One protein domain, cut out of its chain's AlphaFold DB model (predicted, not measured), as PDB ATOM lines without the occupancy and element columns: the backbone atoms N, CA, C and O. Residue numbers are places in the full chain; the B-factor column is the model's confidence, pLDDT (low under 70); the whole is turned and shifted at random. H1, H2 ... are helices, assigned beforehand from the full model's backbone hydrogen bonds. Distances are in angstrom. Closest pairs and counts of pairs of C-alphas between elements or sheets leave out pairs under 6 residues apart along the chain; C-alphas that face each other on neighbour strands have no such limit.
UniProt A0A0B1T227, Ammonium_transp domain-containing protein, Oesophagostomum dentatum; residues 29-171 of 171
ATOM      1  N   GLN A  29      66.900 124.658 215.335       67.12
ATOM      2  CA  GLN A  29      66.660 126.062 215.680       67.12
ATOM      3  C   GLN A  29      65.214 126.292 216.123       67.12
ATOM      4  O   GLN A  29      64.999 126.972 217.125       67.12
ATOM      5  N   ASP A  30      64.241 125.690 215.436       77.88
ATOM      6  CA  ASP A  30      62.824 125.779 215.804       77.88
ATOM      7  C   ASP A  30      62.566 125.167 217.192       77.88
ATOM      8  O   ASP A  30      61.901 125.786 218.030       77.88
ATOM      9  N   ASP A  31      63.169 124.011 217.482       80.25
ATOM     10  CA  ASP A  31      63.074 123.361 218.796       80.25
ATOM     11  C   ASP A  31      63.733 124.206 219.903       80.25
ATOM     12  O   ASP A  31      63.199 124.335 221.009       80.25
ATOM     13  N   GLY A  32      64.866 124.850 219.600       79.75
ATOM     14  CA  GLY A  32      65.523 125.791 220.507       79.75
ATOM     15  C   GLY A  32      64.648 127.009 220.821       79.75
ATOM     16  O   GLY A  32      64.496 127.370 221.991       79.75
ATOM     17  N   VAL A  33      64.015 127.600 219.800       83.44
ATOM     18  CA  VAL A  33      63.073 128.725 219.947       83.44
ATOM     19  C   VAL A  33      61.844 128.317 220.764       83.44
ATOM     20  O   VAL A  33      61.367 129.081 221.613       83.44
ATOM     21  N   TRP A  34      61.344 127.101 220.559       85.94
ATOM     22  CA  TRP A  34      60.247 126.558 221.351       85.94
ATOM     23  C   TRP A  34      60.617 126.431 222.834       85.94
ATOM     24  O   TRP A  34      59.879 126.908 223.699       85.94
ATOM     25  N   ILE A  35      61.786 125.865 223.143       86.44
ATOM     26  CA  ILE A  35      62.251 125.665 224.523       86.44
ATOM     27  C   ILE A  35      62.478 126.994 225.254       86.44
ATOM     28  O   ILE A  35      62.042 127.146 226.400       86.44
ATOM     29  N   ILE A  36      63.100 127.992 224.619       85.88
ATOM     30  CA  ILE A  36      63.278 129.315 225.247       85.88
ATOM     31  C   ILE A  36      61.931 130.024 225.464       85.88
ATOM     32  O   ILE A  36      61.729 130.663 226.496       85.88
ATOM     33  N   THR A  37      60.972 129.847 224.548       88.44
ATOM     34  CA  THR A  37      59.613 130.398 224.689       88.44
ATOM     35  C   THR A  37      58.861 129.728 225.843       88.44
ATOM     36  O   THR A  37      58.216 130.403 226.655       88.44
ATOM     37  N   ALA A  38      58.984 128.405 225.974       90.00
ATOM     38  CA  ALA A  38      58.443 127.661 227.106       90.00
ATOM     39  C   ALA A  38      59.072 128.125 228.432       90.00
ATOM     40  O   ALA A  38      58.355 128.381 229.399       90.00
ATOM     41  N   SER A  39      60.390 128.337 228.450       87.75
ATOM     42  CA  SER A  39      61.119 128.870 229.612       87.75
ATOM     43  C   SER A  39      60.587 130.242 230.039       87.75
ATOM     44  O   SER A  39      60.351 130.484 231.221       87.75
ATOM     45  N   PHE A  40      60.320 131.139 229.084       87.50
ATOM     46  CA  PHE A  40      59.743 132.457 229.366       87.50
ATOM     47  C   PHE A  40      58.326 132.375 229.958       87.50
ATOM     48  O   PHE A  40      57.970 133.133 230.867       87.50
ATOM     49  N   THR A  41      57.522 131.419 229.490       88.62
ATOM     50  CA  THR A  41      56.187 131.160 230.048       88.62
ATOM     51  C   THR A  41      56.282 130.703 231.508       88.62
ATOM     52  O   THR A  41      55.521 131.178 232.352       88.62
ATOM     53  N   ILE A  42      57.265 129.862 231.840       90.25
ATOM     54  CA  ILE A  42      57.530 129.414 233.217       90.25
ATOM     55  C   ILE A  42      58.004 130.582 234.098       90.25
ATOM     56  O   ILE A  42      57.496 130.767 235.203       90.25
ATOM     57  N   PHE A  43      58.893 131.446 233.600       83.25
ATOM     58  CA  PHE A  43      59.300 132.656 234.332       83.25
ATOM     59  C   PHE A  43      58.122 133.587 234.638       83.25
ATOM     60  O   PHE A  43      58.023 134.138 235.739       83.25
ATOM     61  N   THR A  44      57.195 133.722 233.689       84.94
ATOM     62  CA  THR A  44      55.972 134.509 233.882       84.94
ATOM     63  C   THR A  44      55.107 133.931 235.007       84.94
ATOM     64  O   THR A  44      54.489 134.694 235.749       84.94
ATOM     65  N   MET A  45      55.115 132.608 235.210       87.06
ATOM     66  CA  MET A  45      54.410 131.965 236.321       87.06
ATOM     67  C   MET A  45      54.973 132.392 237.680       87.06
ATOM     68  O   MET A  45      54.213 132.814 238.551       87.06
ATOM     69  N   THR A  46      56.297 132.359 237.845       82.88
ATOM     70  CA  THR A  46      56.951 132.789 239.091       82.88
ATOM     71  C   THR A  46      56.668 134.264 239.392       82.88
ATOM     72  O   THR A  46      56.284 134.609 240.506       82.88
ATOM     73  N   SER A  47      56.751 135.137 238.382       80.75
ATOM     74  CA  SER A  47      56.403 136.555 238.545       80.75
ATOM     75  C   SER A  47      54.914 136.777 238.843       80.75
ATOM     76  O   SER A  47      54.568 137.709 239.571       80.75
ATOM     77  N   GLY A  48      54.027 135.958 238.272       81.19
ATOM     78  CA  GLY A  48      52.581 136.058 238.456       81.19
ATOM     79  C   GLY A  48      52.140 135.730 239.883       81.19
ATOM     80  O   GLY A  48      51.299 136.436 240.439       81.19
ATOM     81  N   PHE A  49      52.746 134.718 240.509       75.19
ATOM     82  CA  PHE A  49      52.459 134.373 241.905       75.19
ATOM     83  C   PHE A  49      52.844 135.494 242.875       75.19
ATOM     84  O   PHE A  49      52.037 135.851 243.733       75.19
ATOM     85  N   GLY A  50      54.004 136.125 242.685       72.19
ATOM     86  CA  GLY A  50      54.414 137.253 243.523       72.19
ATOM     87  C   GLY A  50      53.488 138.469 243.438       72.19
ATOM     88  O   GLY A  50      53.259 139.146 244.439       72.19
ATOM     89  N   LEU A  51      52.900 138.728 242.265       75.69
ATOM     90  CA  LEU A  51      51.893 139.784 242.088       75.69
ATOM     91  C   LEU A  51      50.563 139.444 242.782       75.69
ATOM     92  O   LEU A  51      49.900 140.327 243.326       75.69
ATOM     93  N   LEU A  52      50.169 138.167 242.793       79.25
ATOM     94  CA  LEU A  52      48.975 137.713 243.513       79.25
ATOM     95  C   LEU A  52      49.150 137.778 245.038       79.25
ATOM     96  O   LEU A  52      48.166 138.005 245.749       79.25
ATOM     97  N   GLU A  53      50.371 137.583 245.542       71.94
ATOM     98  CA  GLU A  53      50.693 137.714 246.966       71.94
ATOM     99  C   GLU A  53      50.766 139.186 247.399       71.94
ATOM    100  O   GLU A  53      50.186 139.547 248.426       71.94
ATOM    101  N   SER A  54      51.371 140.066 246.587       73.38
ATOM    102  CA  SER A  54      51.413 141.506 246.889       73.38
ATOM    103  C   SER A  54      50.020 142.145 246.880       73.38
ATOM    104  O   SER A  54      49.714 142.962 247.746       73.38
ATOM    105  N   GLY A  55      49.131 141.707 245.981       75.56
ATOM    106  CA  GLY A  55      47.755 142.206 245.889       75.56
ATOM    107  C   GLY A  55      46.843 141.830 247.065       75.56
ATOM    108  O   GLY A  55      45.747 142.378 247.182       75.56
ATOM    109  N   ARG A  56      47.259 140.901 247.940       69.00
ATOM    110  CA  ARG A  56      46.487 140.473 249.123       69.00
ATOM    111  C   ARG A  56      46.889 141.172 250.424       69.00
ATOM    112  O   ARG A  56      46.240 140.932 251.444       69.00
ATOM    113  N   VAL A  57      47.916 142.020 250.413       70.38
ATOM    114  CA  VAL A  57      48.459 142.664 251.618       70.38
ATOM    115  C   VAL A  57      48.198 144.172 251.649       70.38
ATOM    116  O   VAL A  57      47.991 144.817 250.629       70.38
ATOM    117  N   SER A  58      48.156 144.737 252.860       73.19
ATOM    118  CA  SER A  58      48.032 146.181 253.075       73.19
ATOM    119  C   SER A  58      49.211 146.935 252.447       73.19
ATOM    120  O   SER A  58      50.356 146.511 252.588       73.19
ATOM    121  N   SER A  59      48.962 148.106 251.850       68.12
ATOM    122  CA  SER A  59      49.968 148.888 251.107       68.12
ATOM    123  C   SER A  59      51.200 149.339 251.898       68.12
ATOM    124  O   SER A  59      52.132 149.903 251.340       68.12
ATOM    125  N   LYS A  60      51.229 149.112 253.214       74.56
ATOM    126  CA  LYS A  60      52.409 149.368 254.051       74.56
ATOM    127  C   LYS A  60      53.444 148.241 253.985       74.56
ATOM    128  O   LYS A  60      54.626 148.521 254.146       74.56
ATOM    129  N   ASP A  61      53.012 147.012 253.696       74.69
ATOM    130  CA  ASP A  61      53.866 145.816 253.682       74.69
ATOM    131  C   ASP A  61      54.025 145.211 252.271       74.69
ATOM    132  O   ASP A  61      54.827 144.296 252.071       74.69
ATOM    133  N   GLU A  62      53.319 145.753 251.269       79.19
ATOM    134  CA  GLU A  62      53.350 145.288 249.871       79.19
ATOM    135  C   GLU A  62      54.764 145.321 249.262       79.19
ATOM    136  O   GLU A  62      55.161 144.408 248.537       79.19
ATOM    137  N   VAL A  63      55.565 146.332 249.621       81.75
ATOM    138  CA  VAL A  63      56.942 146.501 249.129       81.75
ATOM    139  C   VAL A  63      57.848 145.385 249.646       81.75
ATOM    140  O   VAL A  63      58.667 144.855 248.899       81.75
ATOM    141  N   ASN A  64      57.683 144.982 250.906       81.88
ATOM    142  CA  ASN A  64      58.506 143.935 251.507       81.88
ATOM    143  C   ASN A  64      58.237 142.561 250.863       81.88
ATOM    144  O   ASN A  64      59.152 141.758 250.688       81.88
ATOM    145  N   ILE A  65      56.991 142.316 250.455       81.25
ATOM    146  CA  ILE A  65      56.588 141.096 249.742       81.25
ATOM    147  C   ILE A  65      57.110 141.108 248.305       81.25
ATOM    148  O   ILE A  65      57.657 140.114 247.834       81.25
ATOM    149  N   MET A  66      57.028 142.253 247.623       80.81
ATOM    150  CA  MET A  66      57.557 142.396 246.266       80.81
ATOM    151  C   MET A  66      59.077 142.180 246.214       80.81
ATOM    152  O   MET A  66      59.574 141.517 245.304       80.81
ATOM    153  N   VAL A  67      59.814 142.685 247.209       85.19
ATOM    154  CA  VAL A  67      61.266 142.474 247.318       85.19
ATOM    155  C   VAL A  67      61.600 140.993 247.519       85.19
ATOM    156  O   VAL A  67      62.511 140.495 246.862       85.19
ATOM    157  N   LYS A  68      60.843 140.264 248.350       79.81
ATOM    158  CA  LYS A  68      61.005 138.806 248.498       79.81
ATOM    159  C   LYS A  68      60.823 138.062 247.179       79.81
ATOM    160  O   LYS A  68      61.677 137.259 246.825       79.81
ATOM    161  N   ASN A  69      59.784 138.397 246.419       84.25
ATOM    162  CA  ASN A  69      59.533 137.776 245.120       84.25
ATOM    163  C   ASN A  69      60.702 137.975 244.133       84.25
ATOM    164  O   ASN A  69      61.069 137.061 243.400       84.25
ATOM    165  N   VAL A  70      61.330 139.156 244.132       84.69
ATOM    166  CA  VAL A  70      62.520 139.415 243.300       84.69
ATOM    167  C   VAL A  70      63.730 138.616 243.792       84.69
ATOM    168  O   VAL A  70      64.462 138.047 242.982       84.69
ATOM    169  N   ILE A  71      63.935 138.542 245.110       86.25
ATOM    170  CA  ILE A  71      65.027 137.767 245.713       86.25
ATOM    171  C   ILE A  71      64.881 136.276 245.386       86.25
ATOM    172  O   ILE A  71      65.885 135.650 245.057       86.25
ATOM    173  N   ASP A  72      63.664 135.730 245.398       85.88
ATOM    174  CA  ASP A  72      63.401 134.321 245.076       85.88
ATOM    175  C   ASP A  72      63.740 133.987 243.616       85.88
ATOM    176  O   ASP A  72      64.334 132.941 243.343       85.88
ATOM    177  N   VAL A  73      63.462 134.895 242.672       85.38
ATOM    178  CA  VAL A  73      63.863 134.725 241.263       85.38
ATOM    179  C   VAL A  73      65.387 134.744 241.112       85.38
ATOM    180  O   VAL A  73      65.953 133.915 240.398       85.38
ATOM    181  N   ILE A  74      66.064 135.660 241.809       87.06
ATOM    182  CA  ILE A  74      67.526 135.792 241.757       87.06
ATOM    183  C   ILE A  74      68.207 134.577 242.398       87.06
ATOM    184  O   ILE A  74      69.123 134.011 241.806       87.06
ATOM    185  N   PHE A  75      67.761 134.143 243.579       86.00
ATOM    186  CA  PHE A  75      68.310 132.963 244.256       86.00
ATOM    187  C   PHE A  75      68.001 131.668 243.501       86.00
ATOM    188  O   PHE A  75      68.870 130.799 243.417       86.00
ATOM    189  N   GLY A  76      66.813 131.544 242.905       84.88
ATOM    190  CA  GLY A  76      66.460 130.419 242.039       84.88
ATOM    191  C   GLY A  76      67.383 130.311 240.822       84.88
ATOM    192  O   GLY A  76      67.963 129.253 240.576       84.88
ATOM    193  N   GLY A  77      67.622 131.428 240.129       83.88
ATOM    194  CA  GLY A  77      68.552 131.474 238.999       83.88
ATOM    195  C   GLY A  77      70.010 131.225 239.404       83.88
ATOM    196  O   GLY A  77      70.698 130.415 238.784       83.88
ATOM    197  N   LEU A  78      70.481 131.871 240.477       84.06
ATOM    198  CA  LEU A  78      71.862 131.735 240.962       84.06
ATOM    199  C   LEU A  78      72.164 130.334 241.506       84.06
ATOM    200  O   LEU A  78      73.250 129.810 241.264       84.06
ATOM    201  N   SER A  79      71.226 129.714 242.226       82.25
ATOM    202  CA  SER A  79      71.400 128.349 242.743       82.25
ATOM    203  C   SER A  79      71.521 127.328 241.610       82.25
ATOM    204  O   SER A  79      72.404 126.470 241.652       82.25
ATOM    205  N   TYR A  80      70.712 127.472 240.557       78.25
ATOM    206  CA  TYR A  80      70.811 126.626 239.373       78.25
ATOM    207  C   TYR A  80      72.075 126.915 238.543       78.25
ATOM    208  O   TYR A  80      72.681 125.994 238.003       78.25
ATOM    209  N   TRP A  81      72.540 128.165 238.492       75.06
ATOM    210  CA  TRP A  81      73.802 128.503 237.829       75.06
ATOM    211  C   TRP A  81      75.034 127.916 238.540       75.06
ATOM    212  O   TRP A  81      75.930 127.396 237.878       75.06
ATOM    213  N   MET A  82      75.067 127.941 239.877       69.06
ATOM    214  CA  MET A  82      76.194 127.410 240.658       69.06
ATOM    215  C   MET A  82      76.214 125.875 240.733       69.06
ATOM    216  O   MET A  82      77.283 125.274 240.644       69.06
ATOM    217  N   PHE A  83      75.050 125.238 240.898       67.12
ATOM    218  CA  PHE A  83      74.953 123.796 241.177       67.12
ATOM    219  C   PHE A  83      74.138 123.006 240.147       67.12
ATOM    220  O   PHE A  83      74.345 121.804 239.992       67.12
ATOM    221  N   GLY A  84      73.204 123.651 239.449       63.28
ATOM    222  CA  GLY A  84      72.216 122.987 238.597       63.28
ATOM    223  C   GLY A  84      72.801 122.350 237.341       63.28
ATOM    224  O   GLY A  84      72.406 121.239 236.984       63.28
ATOM    225  N   PHE A  85      73.784 122.995 236.708       62.31
ATOM    226  CA  PHE A  85      74.470 122.400 235.557       62.31
ATOM    227  C   PHE A  85      75.306 121.182 235.964       62.31
ATOM    228  O   PHE A  85      75.161 120.115 235.368       62.31
ATOM    229  N   GLY A  86      76.076 121.303 237.048       59.88
ATOM    230  CA  GLY A  86      76.926 120.215 237.523       59.88
ATOM    231  C   GLY A  86      76.150 118.987 238.011       59.88
ATOM    232  O   GLY A  86      76.611 117.864 237.847       59.88
ATOM    233  N   PHE A  87      74.935 119.168 238.543       60.16
ATOM    234  CA  PHE A  87      74.092 118.046 238.978       60.16
ATOM    235  C   PHE A  87      73.361 117.347 237.819       60.16
ATOM    236  O   PHE A  87      73.122 116.140 237.873       60.16
ATOM    237  N   THR A  88      72.994 118.102 236.776       61.00
ATOM    238  CA  THR A  88      72.181 117.603 235.650       61.00
ATOM    239  C   THR A  88      73.037 117.019 234.525       61.00
ATOM    240  O   THR A  88      72.632 116.046 233.894       61.00
ATOM    241  N   PHE A  89      74.223 117.586 234.283       56.56
ATOM    242  CA  PHE A  89      75.095 117.221 233.160       56.56
ATOM    243  C   PHE A  89      76.531 116.868 233.569       56.56
ATOM    244  O   PHE A  89      77.337 116.546 232.700       56.56
ATOM    245  N   GLY A  90      76.863 116.877 234.865       54.53
ATOM    246  CA  GLY A  90      78.207 116.554 235.338       54.53
ATOM    247  C   GLY A  90      78.598 115.102 235.070       54.53
ATOM    248  O   GLY A  90      78.222 114.201 235.821       54.53
ATOM    249  N   GLN A  91      79.402 114.870 234.033       54.47
ATOM    250  CA  GLN A  91      80.087 113.599 233.796       54.47
ATOM    251  C   GLN A  91      81.467 113.629 234.470       54.47
ATOM    252  O   GLN A  91      82.474 113.906 233.824       54.47
ATOM    253  N   SER A  92      81.567 113.322 235.771       50.25
ATOM    254  CA  SER A  92      82.890 112.962 236.309       50.25
ATOM    255  C   SER A  92      83.306 111.598 235.790       50.25
ATOM    256  O   SER A  92      82.703 110.588 236.140       50.25
ATOM    257  N   ALA A  93      84.461 111.558 235.129       51.56
ATOM    258  CA  ALA A  93      85.196 110.336 234.805       51.56
ATOM    259  C   ALA A  93      85.677 109.530 236.043       51.56
ATOM    260  O   ALA A  93      86.283 108.474 235.892       51.56
ATOM    261  N   ILE A  94      85.462 110.030 237.270       52.22
ATOM    262  CA  ILE A  94      85.993 109.459 238.525       52.22
ATOM    263  C   ILE A  94      84.901 108.756 239.358       52.22
ATOM    264  O   ILE A  94      85.203 107.820 240.095       52.22
ATOM    265  N   PHE A  95      83.634 109.167 239.231       51.16
ATOM    266  CA  PHE A  95      82.493 108.598 239.958       51.16
ATOM    267  C   PHE A  95      81.271 108.536 239.034       51.16
ATOM    268  O   PHE A  95      80.383 109.383 239.100       51.16
ATOM    269  N   GLU A  96      81.214 107.526 238.169       52.94
ATOM    270  CA  GLU A  96      79.996 107.216 237.418       52.94
ATOM    271  C   GLU A  96      78.957 106.607 238.370       52.94
ATOM    272  O   GLU A  96      79.013 105.427 238.718       52.94
ATOM    273  N   ASN A  97      78.003 107.417 238.823       55.84
ATOM    274  CA  ASN A  97      76.795 106.940 239.489       55.84
ATOM    275  C   ASN A  97      75.585 107.300 238.627       55.84
ATOM    276  O   ASN A  97      75.355 108.466 238.331       55.84
ATOM    277  N   SER A  98      74.746 106.314 238.306       58.00
ATOM    278  CA  SER A  98      73.532 106.494 237.487       58.00
ATOM    279  C   SER A  98      72.436 107.356 238.150       58.00
ATOM    280  O   SER A  98      71.356 107.504 237.586       58.00
ATOM    281  N   PHE A  99      72.689 107.870 239.360       56.69
ATOM    282  CA  PHE A  99      71.743 108.607 240.201       56.69
ATOM    283  C   PHE A  99      72.037 110.115 240.295       56.69
ATOM    284  O   PHE A  99      71.098 110.882 240.481       56.69
ATOM    285  N   ILE A 100      73.306 110.541 240.214       55.53
ATOM    286  CA  ILE A 100      73.729 111.946 240.376       55.53
ATOM    287  C   ILE A 100      74.932 112.214 239.467       55.53
ATOM    288  O   ILE A 100      75.939 111.512 239.571       55.53
ATOM    289  N   GLY A 101      74.844 113.259 238.637       56.31
ATOM    290  CA  GLY A 101      76.007 113.846 237.979       56.31
ATOM    291  C   GLY A 101      76.843 114.618 238.999       56.31
ATOM    292  O   GLY A 101      76.320 115.430 239.759       56.31
ATOM    293  N   ILE A 102      78.137 114.323 239.076       55.31
ATOM    294  CA  ILE A 102      79.081 115.031 239.946       55.31
ATOM    295  C   ILE A 102      80.188 115.517 239.020       55.31
ATOM    296  O   ILE A 102      80.942 114.694 238.534       55.31
ATOM    297  N   GLY A 103      80.301 116.805 238.722       55.16
ATOM    298  CA  GLY A 103      81.310 117.326 237.781       55.16
ATOM    299  C   GLY A 103      80.817 118.590 237.084       55.16
ATOM    300  O   GLY A 103      79.614 118.803 237.050       55.16
ATOM    301  N   ASP A 104      81.721 119.436 236.586       58.53
ATOM    302  CA  ASP A 104      81.419 120.719 235.914       58.53
ATOM    303  C   ASP A 104      80.517 121.671 236.722       58.53
ATOM    304  O   ASP A 104      79.443 122.114 236.305       58.53
ATOM    305  N   PHE A 105      80.973 121.986 237.937       54.22
ATOM    306  CA  PHE A 105      80.439 123.103 238.716       54.22
ATOM    307  C   PHE A 105      80.881 124.425 238.090       54.22
ATOM    308  O   PHE A 105      82.046 124.557 237.731       54.22
ATOM    309  N   PHE A 106      79.971 125.405 238.057       52.34
ATOM    310  CA  PHE A 106      79.981 126.536 237.122       52.34
ATOM    311  C   PHE A 106      79.764 126.072 235.680       52.34
ATOM    312  O   PHE A 106      80.516 125.270 235.146       52.34
ATOM    313  N   PHE A 107      78.714 126.596 235.050       56.44
ATOM    314  CA  PHE A 107      78.478 126.415 233.623       56.44
ATOM    315  C   PHE A 107      79.687 126.964 232.833       56.44
ATOM    316  O   PHE A 107      79.793 128.173 232.636       56.44
ATOM    317  N   ASP A 108      80.603 126.079 232.435       55.66
ATOM    318  CA  ASP A 108      81.755 126.349 231.566       55.66
ATOM    319  C   ASP A 108      81.794 125.255 230.485       55.66
ATOM    320  O   ASP A 108      82.448 124.225 230.653       55.66
ATOM    321  N   PRO A 109      80.997 125.382 229.409       55.78
ATOM    322  CA  PRO A 109      81.012 124.399 228.340       55.78
ATOM    323  C   PRO A 109      82.383 124.442 227.659       55.78
ATOM    324  O   PRO A 109      82.735 125.445 227.043       55.78
ATOM    325  N   ILE A 110      83.164 123.362 227.751       54.09
ATOM    326  CA  ILE A 110      84.388 123.208 226.955       54.09
ATOM    327  C   ILE A 110      83.957 123.071 225.490       54.09
ATOM    328  O   ILE A 110      83.403 122.058 225.066       54.09
ATOM    329  N   LEU A 111      84.163 124.161 224.753       51.78
ATOM    330  CA  LEU A 111      83.644 124.422 223.415       51.78
ATOM    331  C   LEU A 111      84.390 123.591 222.362       51.78
ATOM    332  O   LEU A 111      85.598 123.764 222.177       51.78
ATOM    333  N   SER A 112      83.681 122.724 221.638       52.53
ATOM    334  CA  SER A 112      84.240 122.030 220.469       52.53
ATOM    335  C   SER A 112      83.362 122.050 219.215       52.53
ATOM    336  O   SER A 112      83.880 121.712 218.155       52.53
ATOM    337  N   ASP A 113      82.079 122.438 219.283       54.94
ATOM    338  CA  ASP A 113      81.172 122.391 218.120       54.94
ATOM    339  C   ASP A 113      79.980 123.370 218.244       54.94
ATOM    340  O   ASP A 113      79.098 123.163 219.079       54.94
ATOM    341  N   GLU A 114      79.903 124.396 217.376       56.66
ATOM    342  CA  GLU A 114      78.909 125.500 217.420       56.66
ATOM    343  C   GLU A 114      77.437 125.028 217.428       56.66
ATOM    344  O   GLU A 114      76.565 125.675 218.010       56.66
ATOM    345  N   ASN A 115      77.128 123.885 216.805       56.62
ATOM    346  CA  ASN A 115      75.746 123.396 216.682       56.62
ATOM    347  C   ASN A 115      75.207 122.749 217.972       56.62
ATOM    348  O   ASN A 115      73.993 122.700 218.178       56.62
ATOM    349  N   THR A 116      76.082 122.257 218.852       60.94
ATOM    350  CA  THR A 116      75.692 121.651 220.140       60.94
ATOM    351  C   THR A 116      75.553 122.707 221.246       60.94
ATOM    352  O   THR A 116      74.873 122.483 222.254       60.94
ATOM    353  N   GLU A 117      76.124 123.896 221.034       63.88
ATOM    354  CA  GLU A 117      76.114 124.999 221.994       63.88
ATOM    355  C   GLU A 117      74.692 125.509 222.239       63.88
ATOM    356  O   GLU A 117      74.220 125.505 223.378       63.88
ATOM    357  N   GLY A 118      73.963 125.866 221.175       65.75
ATOM    358  CA  GLY A 118      72.625 126.458 221.285       65.75
ATOM    359  C   GLY A 118      71.621 125.583 222.045       65.75
ATOM    360  O   GLY A 118      70.866 126.082 222.880       65.75
ATOM    361  N   TRP A 119      71.660 124.267 221.822       69.12
ATOM    362  CA  TRP A 119      70.794 123.312 222.519       69.12
ATOM    363  C   TRP A 119      71.115 123.203 224.016       69.12
ATOM    364  O   TRP A 119      70.208 123.124 224.851       69.12
ATOM    365  N   THR A 120      72.403 123.242 224.366       71.69
ATOM    366  CA  THR A 120      72.871 123.165 225.755       71.69
ATOM    367  C   THR A 120      72.445 124.405 226.541       71.69
ATOM    368  O   THR A 120      71.900 124.282 227.639       71.69
ATOM    369  N   TYR A 121      72.587 125.596 225.950       72.00
ATOM    370  CA  TYR A 121      72.105 126.848 226.543       72.00
ATOM    371  C   TYR A 121      70.575 126.883 226.683       72.00
ATOM    372  O   TYR A 121      70.066 127.268 227.738       72.00
ATOM    373  N   ALA A 122      69.831 126.457 225.656       77.75
ATOM    374  CA  ALA A 122      68.367 126.427 225.701       77.75
ATOM    375  C   ALA A 122      67.853 125.473 226.792       77.75
ATOM    376  O   ALA A 122      67.004 125.849 227.604       77.75
ATOM    377  N   SER A 123      68.424 124.269 226.870       76.19
ATOM    378  CA  SER A 123      68.088 123.277 227.898       76.19
ATOM    379  C   SER A 123      68.463 123.755 229.304       76.19
ATOM    380  O   SER A 123      67.713 123.533 230.257       76.19
ATOM    381  N   PHE A 124      69.589 124.461 229.447       78.31
ATOM    382  CA  PHE A 124      70.012 125.061 230.712       78.31
ATOM    383  C   PHE A 124      69.014 126.117 231.207       78.31
ATOM    384  O   PHE A 124      68.576 126.050 232.354       78.31
ATOM    385  N   ILE A 125      68.601 127.052 230.347       80.56
ATOM    386  CA  ILE A 125      67.620 128.094 230.699       80.56
ATOM    387  C   ILE A 125      66.255 127.477 231.039       80.56
ATOM    388  O   ILE A 125      65.587 127.922 231.975       80.56
ATOM    389  N   TYR A 126      65.863 126.417 230.332       84.38
ATOM    390  CA  TYR A 126      64.629 125.686 230.607       84.38
ATOM    391  C   TYR A 126      64.620 125.073 232.004       84.38
ATOM    392  O   TYR A 126      63.719 125.346 232.795       84.38
ATOM    393  N   GLN A 127      65.658 124.327 232.360       85.06
ATOM    394  CA  GLN A 127      65.774 123.728 233.690       85.06
ATOM    395  C   GLN A 127      65.944 124.787 234.796       85.06
ATOM    396  O   GLN A 127      65.345 124.664 235.866       85.06
ATOM    397  N   MET A 128      66.662 125.883 234.516       85.19
ATOM    398  CA  MET A 128      66.755 127.035 235.421       85.19
ATOM    399  C   MET A 128      65.377 127.612 235.746       85.19
ATOM    400  O   MET A 128      65.105 127.951 236.902       85.19
ATOM    401  N   SER A 129      64.499 127.718 234.745       88.19
ATOM    402  CA  SER A 129      63.150 128.249 234.938       88.19
ATOM    403  C   SER A 129      62.324 127.370 235.888       88.19
ATOM    404  O   SER A 129      61.718 127.901 236.818       88.19
ATOM    405  N   PHE A 130      62.400 126.036 235.765       86.25
ATOM    406  CA  PHE A 130      61.748 125.112 236.705       86.25
ATOM    407  C   PHE A 130      62.315 125.207 238.113       86.25
ATOM    408  O   PHE A 130      61.545 125.318 239.064       86.25
ATOM    409  N   ALA A 131      63.643 125.204 238.259       87.56
ATOM    410  CA  ALA A 131      64.283 125.324 239.566       87.56
ATOM    411  C   ALA A 131      63.870 126.625 240.273       87.56
ATOM    412  O   ALA A 131      63.532 126.624 241.459       87.56
ATOM    413  N   THR A 132      63.812 127.724 239.519       87.88
ATOM    414  CA  THR A 132      63.378 129.033 240.018       87.88
ATOM    415  C   THR A 132      61.919 129.011 240.469       87.88
ATOM    416  O   THR A 132      61.599 129.482 241.560       87.88
ATOM    417  N   THR A 133      61.026 128.417 239.674       88.81
ATOM    418  CA  THR A 133      59.622 128.230 240.058       88.81
ATOM    419  C   THR A 133      59.476 127.374 241.312       88.81
ATOM    420  O   THR A 133      58.726 127.741 242.215       88.81
ATOM    421  N   THR A 134      60.192 126.252 241.409       88.50
ATOM    422  CA  THR A 134      60.149 125.392 242.597       88.50
ATOM    423  C   THR A 134      60.628 126.142 243.837       88.50
ATOM    424  O   THR A 134      59.972 126.065 244.874       88.50
ATOM    425  N   SER A 135      61.709 126.921 243.732       86.75
ATOM    426  CA  SER A 135      62.201 127.762 244.830       86.75
ATOM    427  C   SER A 135      61.137 128.756 245.312       86.75
ATOM    428  O   SER A 135      60.910 128.880 246.516       86.75
ATOM    429  N   ALA A 136      60.438 129.418 244.386       85.12
ATOM    430  CA  ALA A 136      59.377 130.364 244.723       85.12
ATOM    431  C   ALA A 136      58.167 129.690 245.397       85.12
ATOM    432  O   ALA A 136      57.635 130.213 246.375       85.12
ATOM    433  N   ILE A 137      57.761 128.502 244.934       85.88
ATOM    434  CA  ILE A 137      56.678 127.726 245.567       85.88
ATOM    435  C   ILE A 137      57.054 127.358 247.008       85.88
ATOM    436  O   ILE A 137      56.250 127.535 247.922       85.88
ATOM    437  N   VAL A 138      58.284 126.888 247.228       84.50
ATOM    438  CA  VAL A 138      58.770 126.522 248.567       84.50
ATOM    439  C   VAL A 138      58.797 127.742 249.496       84.50
ATOM    440  O   VAL A 138      58.379 127.637 250.648       84.50
ATOM    441  N   SER A 139      59.226 128.908 249.006       80.25
ATOM    442  CA  SER A 139      59.204 130.170 249.764       80.25
ATOM    443  C   SER A 139      57.779 130.566 250.190       80.25
ATOM    444  O   SER A 139      57.541 130.895 251.359       80.25
ATOM    445  N   GLY A 140      56.807 130.437 249.279       75.81
ATOM    446  CA  GLY A 140      55.389 130.692 249.557       75.81
ATOM    447  C   GLY A 140      54.794 129.752 250.612       75.81
ATOM    448  O   GLY A 140      54.140 130.206 251.555       75.81
ATOM    449  N   GLU A 141      55.077 128.450 250.522       81.12
ATOM    450  CA  GLU A 141      54.652 127.455 251.521       81.12
ATOM    451  C   GLU A 141      55.245 127.746 252.912       81.12
ATOM    452  O   GLU A 141      54.539 127.699 253.923       81.12
ATOM    453  N   VAL A 142      56.529 128.118 252.986       78.81
ATOM    454  CA  VAL A 142      57.189 128.468 254.258       78.81
ATOM    455  C   VAL A 142      56.574 129.728 254.878       78.81
ATOM    456  O   VAL A 142      56.335 129.765 256.091       78.81
ATOM    457  N   SER A 143      56.265 130.745 254.065       74.25
ATOM    458  CA  SER A 143      55.543 131.950 254.503       74.25
ATOM    459  C   SER A 143      54.191 131.578 255.120       74.25
ATOM    460  O   SER A 143      53.887 131.958 256.257       74.25
ATOM    461  N   LEU A 144      53.418 130.736 254.431       69.94
ATOM    462  CA  LEU A 144      52.121 130.251 254.899       69.94
ATOM    463  C   LEU A 144      52.232 129.461 256.215       69.94
ATOM    464  O   LEU A 144      51.478 129.726 257.157       69.94
ATOM    465  N   PHE A 145      53.196 128.545 256.319       75.25
ATOM    466  CA  PHE A 145      53.407 127.737 257.521       75.25
ATOM    467  C   PHE A 145      53.795 128.587 258.738       75.25
ATOM    468  O   PHE A 145      53.271 128.379 259.837       75.25
ATOM    469  N   SER A 146      54.665 129.586 258.549       74.94
ATOM    470  CA  SER A 146      55.083 130.483 259.633       74.94
ATOM    471  C   SER A 146      53.898 131.248 260.240       74.94
ATOM    472  O   SER A 146      53.773 131.342 261.464       74.94
ATOM    473  N   ASN A 147      52.962 131.689 259.396       75.31
ATOM    474  CA  ASN A 147      51.753 132.394 259.816       75.31
ATOM    475  C   ASN A 147      50.774 131.477 260.568       75.31
ATOM    476  O   ASN A 147      50.186 131.885 261.573       75.31
ATOM    477  N   ILE A 148      50.611 130.227 260.118       73.62
ATOM    478  CA  ILE A 148      49.743 129.240 260.781       73.62
ATOM    479  C   ILE A 148      50.293 128.881 262.168       73.62
ATOM    480  O   ILE A 148      49.546 128.904 263.148       73.62
ATOM    481  N   SER A 149      51.599 128.617 262.270       72.88
ATOM    482  CA  SER A 149      52.267 128.292 263.538       72.88
ATOM    483  C   SER A 149      52.157 129.430 264.564       72.88
ATOM    484  O   SER A 149      51.809 129.201 265.729       72.88
ATOM    485  N   ALA A 150      52.353 130.678 264.121       76.12
ATOM    486  CA  ALA A 150      52.171 131.857 264.965       76.12
ATOM    487  C   ALA A 150      50.727 131.979 265.484       76.12
ATOM    488  O   ALA A 150      50.501 132.256 266.666       76.12
ATOM    489  N   LYS A 151      49.732 131.717 264.625       77.44
ATOM    490  CA  LYS A 151      48.314 131.799 264.994       77.44
ATOM    491  C   LYS A 151      47.914 130.725 266.009       77.44
ATOM    492  O   LYS A 151      47.258 131.058 266.995       77.44
ATOM    493  N   ILE A 152      48.363 129.479 265.828       80.44
ATOM    494  CA  ILE A 152      48.109 128.370 266.771       80.44
ATOM    495  C   ILE A 152      48.764 128.644 268.130       80.44
ATOM    496  O   ILE A 152      48.116 128.499 269.166       80.44
ATOM    497  N   SER A 153      50.016 129.116 268.137       77.94
ATOM    498  CA  SER A 153      50.735 129.452 269.376       77.94
ATOM    499  C   SER A 153      50.033 130.560 270.164       77.94
ATOM    500  O   SER A 153      49.960 130.502 271.391       77.94
ATOM    501  N   SER A 154      49.466 131.551 269.467       77.38
ATOM    502  CA  SER A 154      48.693 132.611 270.117       77.38
ATOM    503  C   SER A 154      47.420 132.074 270.780       77.38
ATOM    504  O   SER A 154      47.145 132.429 271.919       77.38
ATOM    505  N   LEU A 155      46.692 131.162 270.122       77.12
ATOM    506  CA  LEU A 155      45.450 130.582 270.644       77.12
ATOM    507  C   LEU A 155      45.689 129.792 271.935       77.12
ATOM    508  O   LEU A 155      45.010 130.046 272.927       77.12
ATOM    509  N   GLY A 156      46.712 128.933 271.963       74.31
ATOM    510  CA  GLY A 156      47.070 128.189 273.177       74.31
ATOM    511  C   GLY A 156      47.516 129.092 274.334       74.31
ATOM    512  O   GLY A 156      47.276 128.779 275.499       74.31
ATOM    513  N   PHE A 157      48.124 130.244 274.032       70.88
ATOM    514  CA  PHE A 157      48.505 131.226 275.046       70.88
ATOM    515  C   PHE A 157      47.300 131.992 275.615       70.88
ATOM    516  O   PHE A 157      47.285 132.297 276.807       70.88
ATOM    517  N   TYR A 158      46.286 132.297 274.797       69.75
ATOM    518  CA  TYR A 158      45.053 132.934 275.276       69.75
ATOM    519  C   TYR A 158      44.237 131.994 276.169       69.75
ATOM    520  O   TYR A 158      43.794 132.413 277.233       69.75
ATOM    521  N   GLU A 159      44.140 130.718 275.803       75.31
ATOM    522  CA  GLU A 159      43.400 129.704 276.564       75.31
ATOM    523  C   GLU A 159      43.993 129.497 277.970       75.31
ATOM    524  O   GLU A 159      43.293 129.601 278.977       75.31
ATOM    525  N   TRP A 160      45.322 129.375 278.067       65.81
ATOM    526  CA  TRP A 160      46.034 129.327 279.353       65.81
ATOM    527  C   TRP A 160      45.895 130.607 280.181       65.81
ATOM    528  O   TRP A 160      45.892 130.575 281.416       65.81
ATOM    529  N   LYS A 161      45.822 131.761 279.513       75.62
ATOM    530  CA  LYS A 161      45.651 133.048 280.185       75.62
ATOM    531  C   LYS A 161      44.258 133.148 280.805       75.62
ATOM    532  O   LYS A 161      44.161 133.613 281.939       75.62
ATOM    533  N   ASP A 162      43.224 132.680 280.116       79.06
ATOM    534  CA  ASP A 162      41.848 132.686 280.612       79.06
ATOM    535  C   ASP A 162      41.656 131.693 281.771       79.06
ATOM    536  O   ASP A 162      41.075 132.061 282.797       79.06
ATOM    537  N   GLU A 163      42.250 130.495 281.700       79.62
ATOM    538  CA  GLU A 163      42.261 129.531 282.817       79.62
ATOM    539  C   GLU A 163      42.960 130.089 284.068       79.62
ATOM    540  O   GLU A 163      42.468 129.955 285.192       79.62
ATOM    541  N   MET A 164      44.086 130.785 283.888       75.12
ATOM    542  CA  MET A 164      44.827 131.419 284.983       75.12
ATOM    543  C   MET A 164      44.067 132.587 285.626       75.12
ATOM    544  O   MET A 164      44.201 132.816 286.832       75.12
ATOM    545  N   GLN A 165      43.280 133.340 284.853       71.06
ATOM    546  CA  GLN A 165      42.426 134.410 285.384       71.06
ATOM    547  C   GLN A 165      41.224 133.833 286.144       71.06
ATOM    548  O   GLN A 165      40.932 134.287 287.251       71.06
ATOM    549  N   MET A 166      40.600 132.772 285.620       75.75
ATOM    550  CA  MET A 166      39.578 131.990 286.327       75.75
ATOM    551  C   MET A 166      40.102 131.468 287.670       75.75
ATOM    552  O   MET A 166      39.490 131.719 288.709       75.75
ATOM    553  N   TYR A 167      41.277 130.829 287.681       73.44
ATOM    554  CA  TYR A 167      41.894 130.302 288.902       73.44
ATOM    555  C   TYR A 167      42.149 131.382 289.963       73.44
ATOM    556  O   TYR A 167      41.971 131.134 291.156       73.44
ATOM    557  N   LYS A 168      42.537 132.593 289.546       75.50
ATOM    558  CA  LYS A 168      42.737 133.732 290.456       75.50
ATOM    559  C   LYS A 168      41.435 134.332 290.982       75.50
ATOM    560  O   LYS A 168      41.461 134.901 292.060       75.50
ATOM    561  N   SER A 169      40.332 134.220 290.244       74.25
ATOM    562  CA  SER A 169      39.014 134.715 290.677       74.25
ATOM    563  C   SER A 169      38.279 133.777 291.645       74.25
ATOM    564  O   SER A 169      37.338 134.197 292.311       74.25
ATOM    565  N   LEU A 170      38.706 132.511 291.717       70.31
ATOM    566  CA  LEU A 170      38.136 131.477 292.589       70.31
ATOM    567  C   LEU A 170      38.841 131.364 293.956       70.31
ATOM    568  O   LEU A 170      38.414 130.567 294.791       70.31
ATOM    569  N   LYS A 171      39.914 132.129 294.183       62.12
ATOM    570  CA  LYS A 171      40.634 132.253 295.460       62.12
ATOM    571  C   LYS A 171      40.448 133.646 296.039       62.12
ATOM    572  O   LYS A 171      40.366 133.728 297.283       62.12
TER     573      LYS A 171
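This is residues 29 to 171 of the 171 residues of the protein "Ammonium_transp domain-containing protein" of Oesophagostomum dentatum (UniProt A0A0B1T227). The long helix H3 has H1 beside its first part and H2 across it; residues 141 to 171 stick out. The printed part has 143 residues with three named helices, H1 to H3: all helix. It is extended, radius of gyration of the C-alphas 23.5 A, spanning 87 by 40 by 19 A.

H3, residues 114 to 169, touches H1, residues 29 to 54, at a shallow tilt of 17 degrees, closest C-alphas Ser 39 and Tyr 126, 4.8 A. H2, residues 62 to 89, touches H3 at a steep tilt of 48 degrees, closest C-alphas Gly 76 and Thr 132, 3.9 A. H1 and H2 form a hairpin. O i to N i+4 pairs are within hydrogen-bond range throughout H1, in 22 of 24 in H2, 50 of 52 in H3.

H3 runs 83.9 A from C-alpha 114 at (78.909, 125.500, 217.420) to C-alpha 169 at (39.014, 134.715, 290.677).

The link H2 to H3 is long, with 24 residues between them; pLDDT is under 70 in 45 residues of the printed part, among them residues 82 to 119.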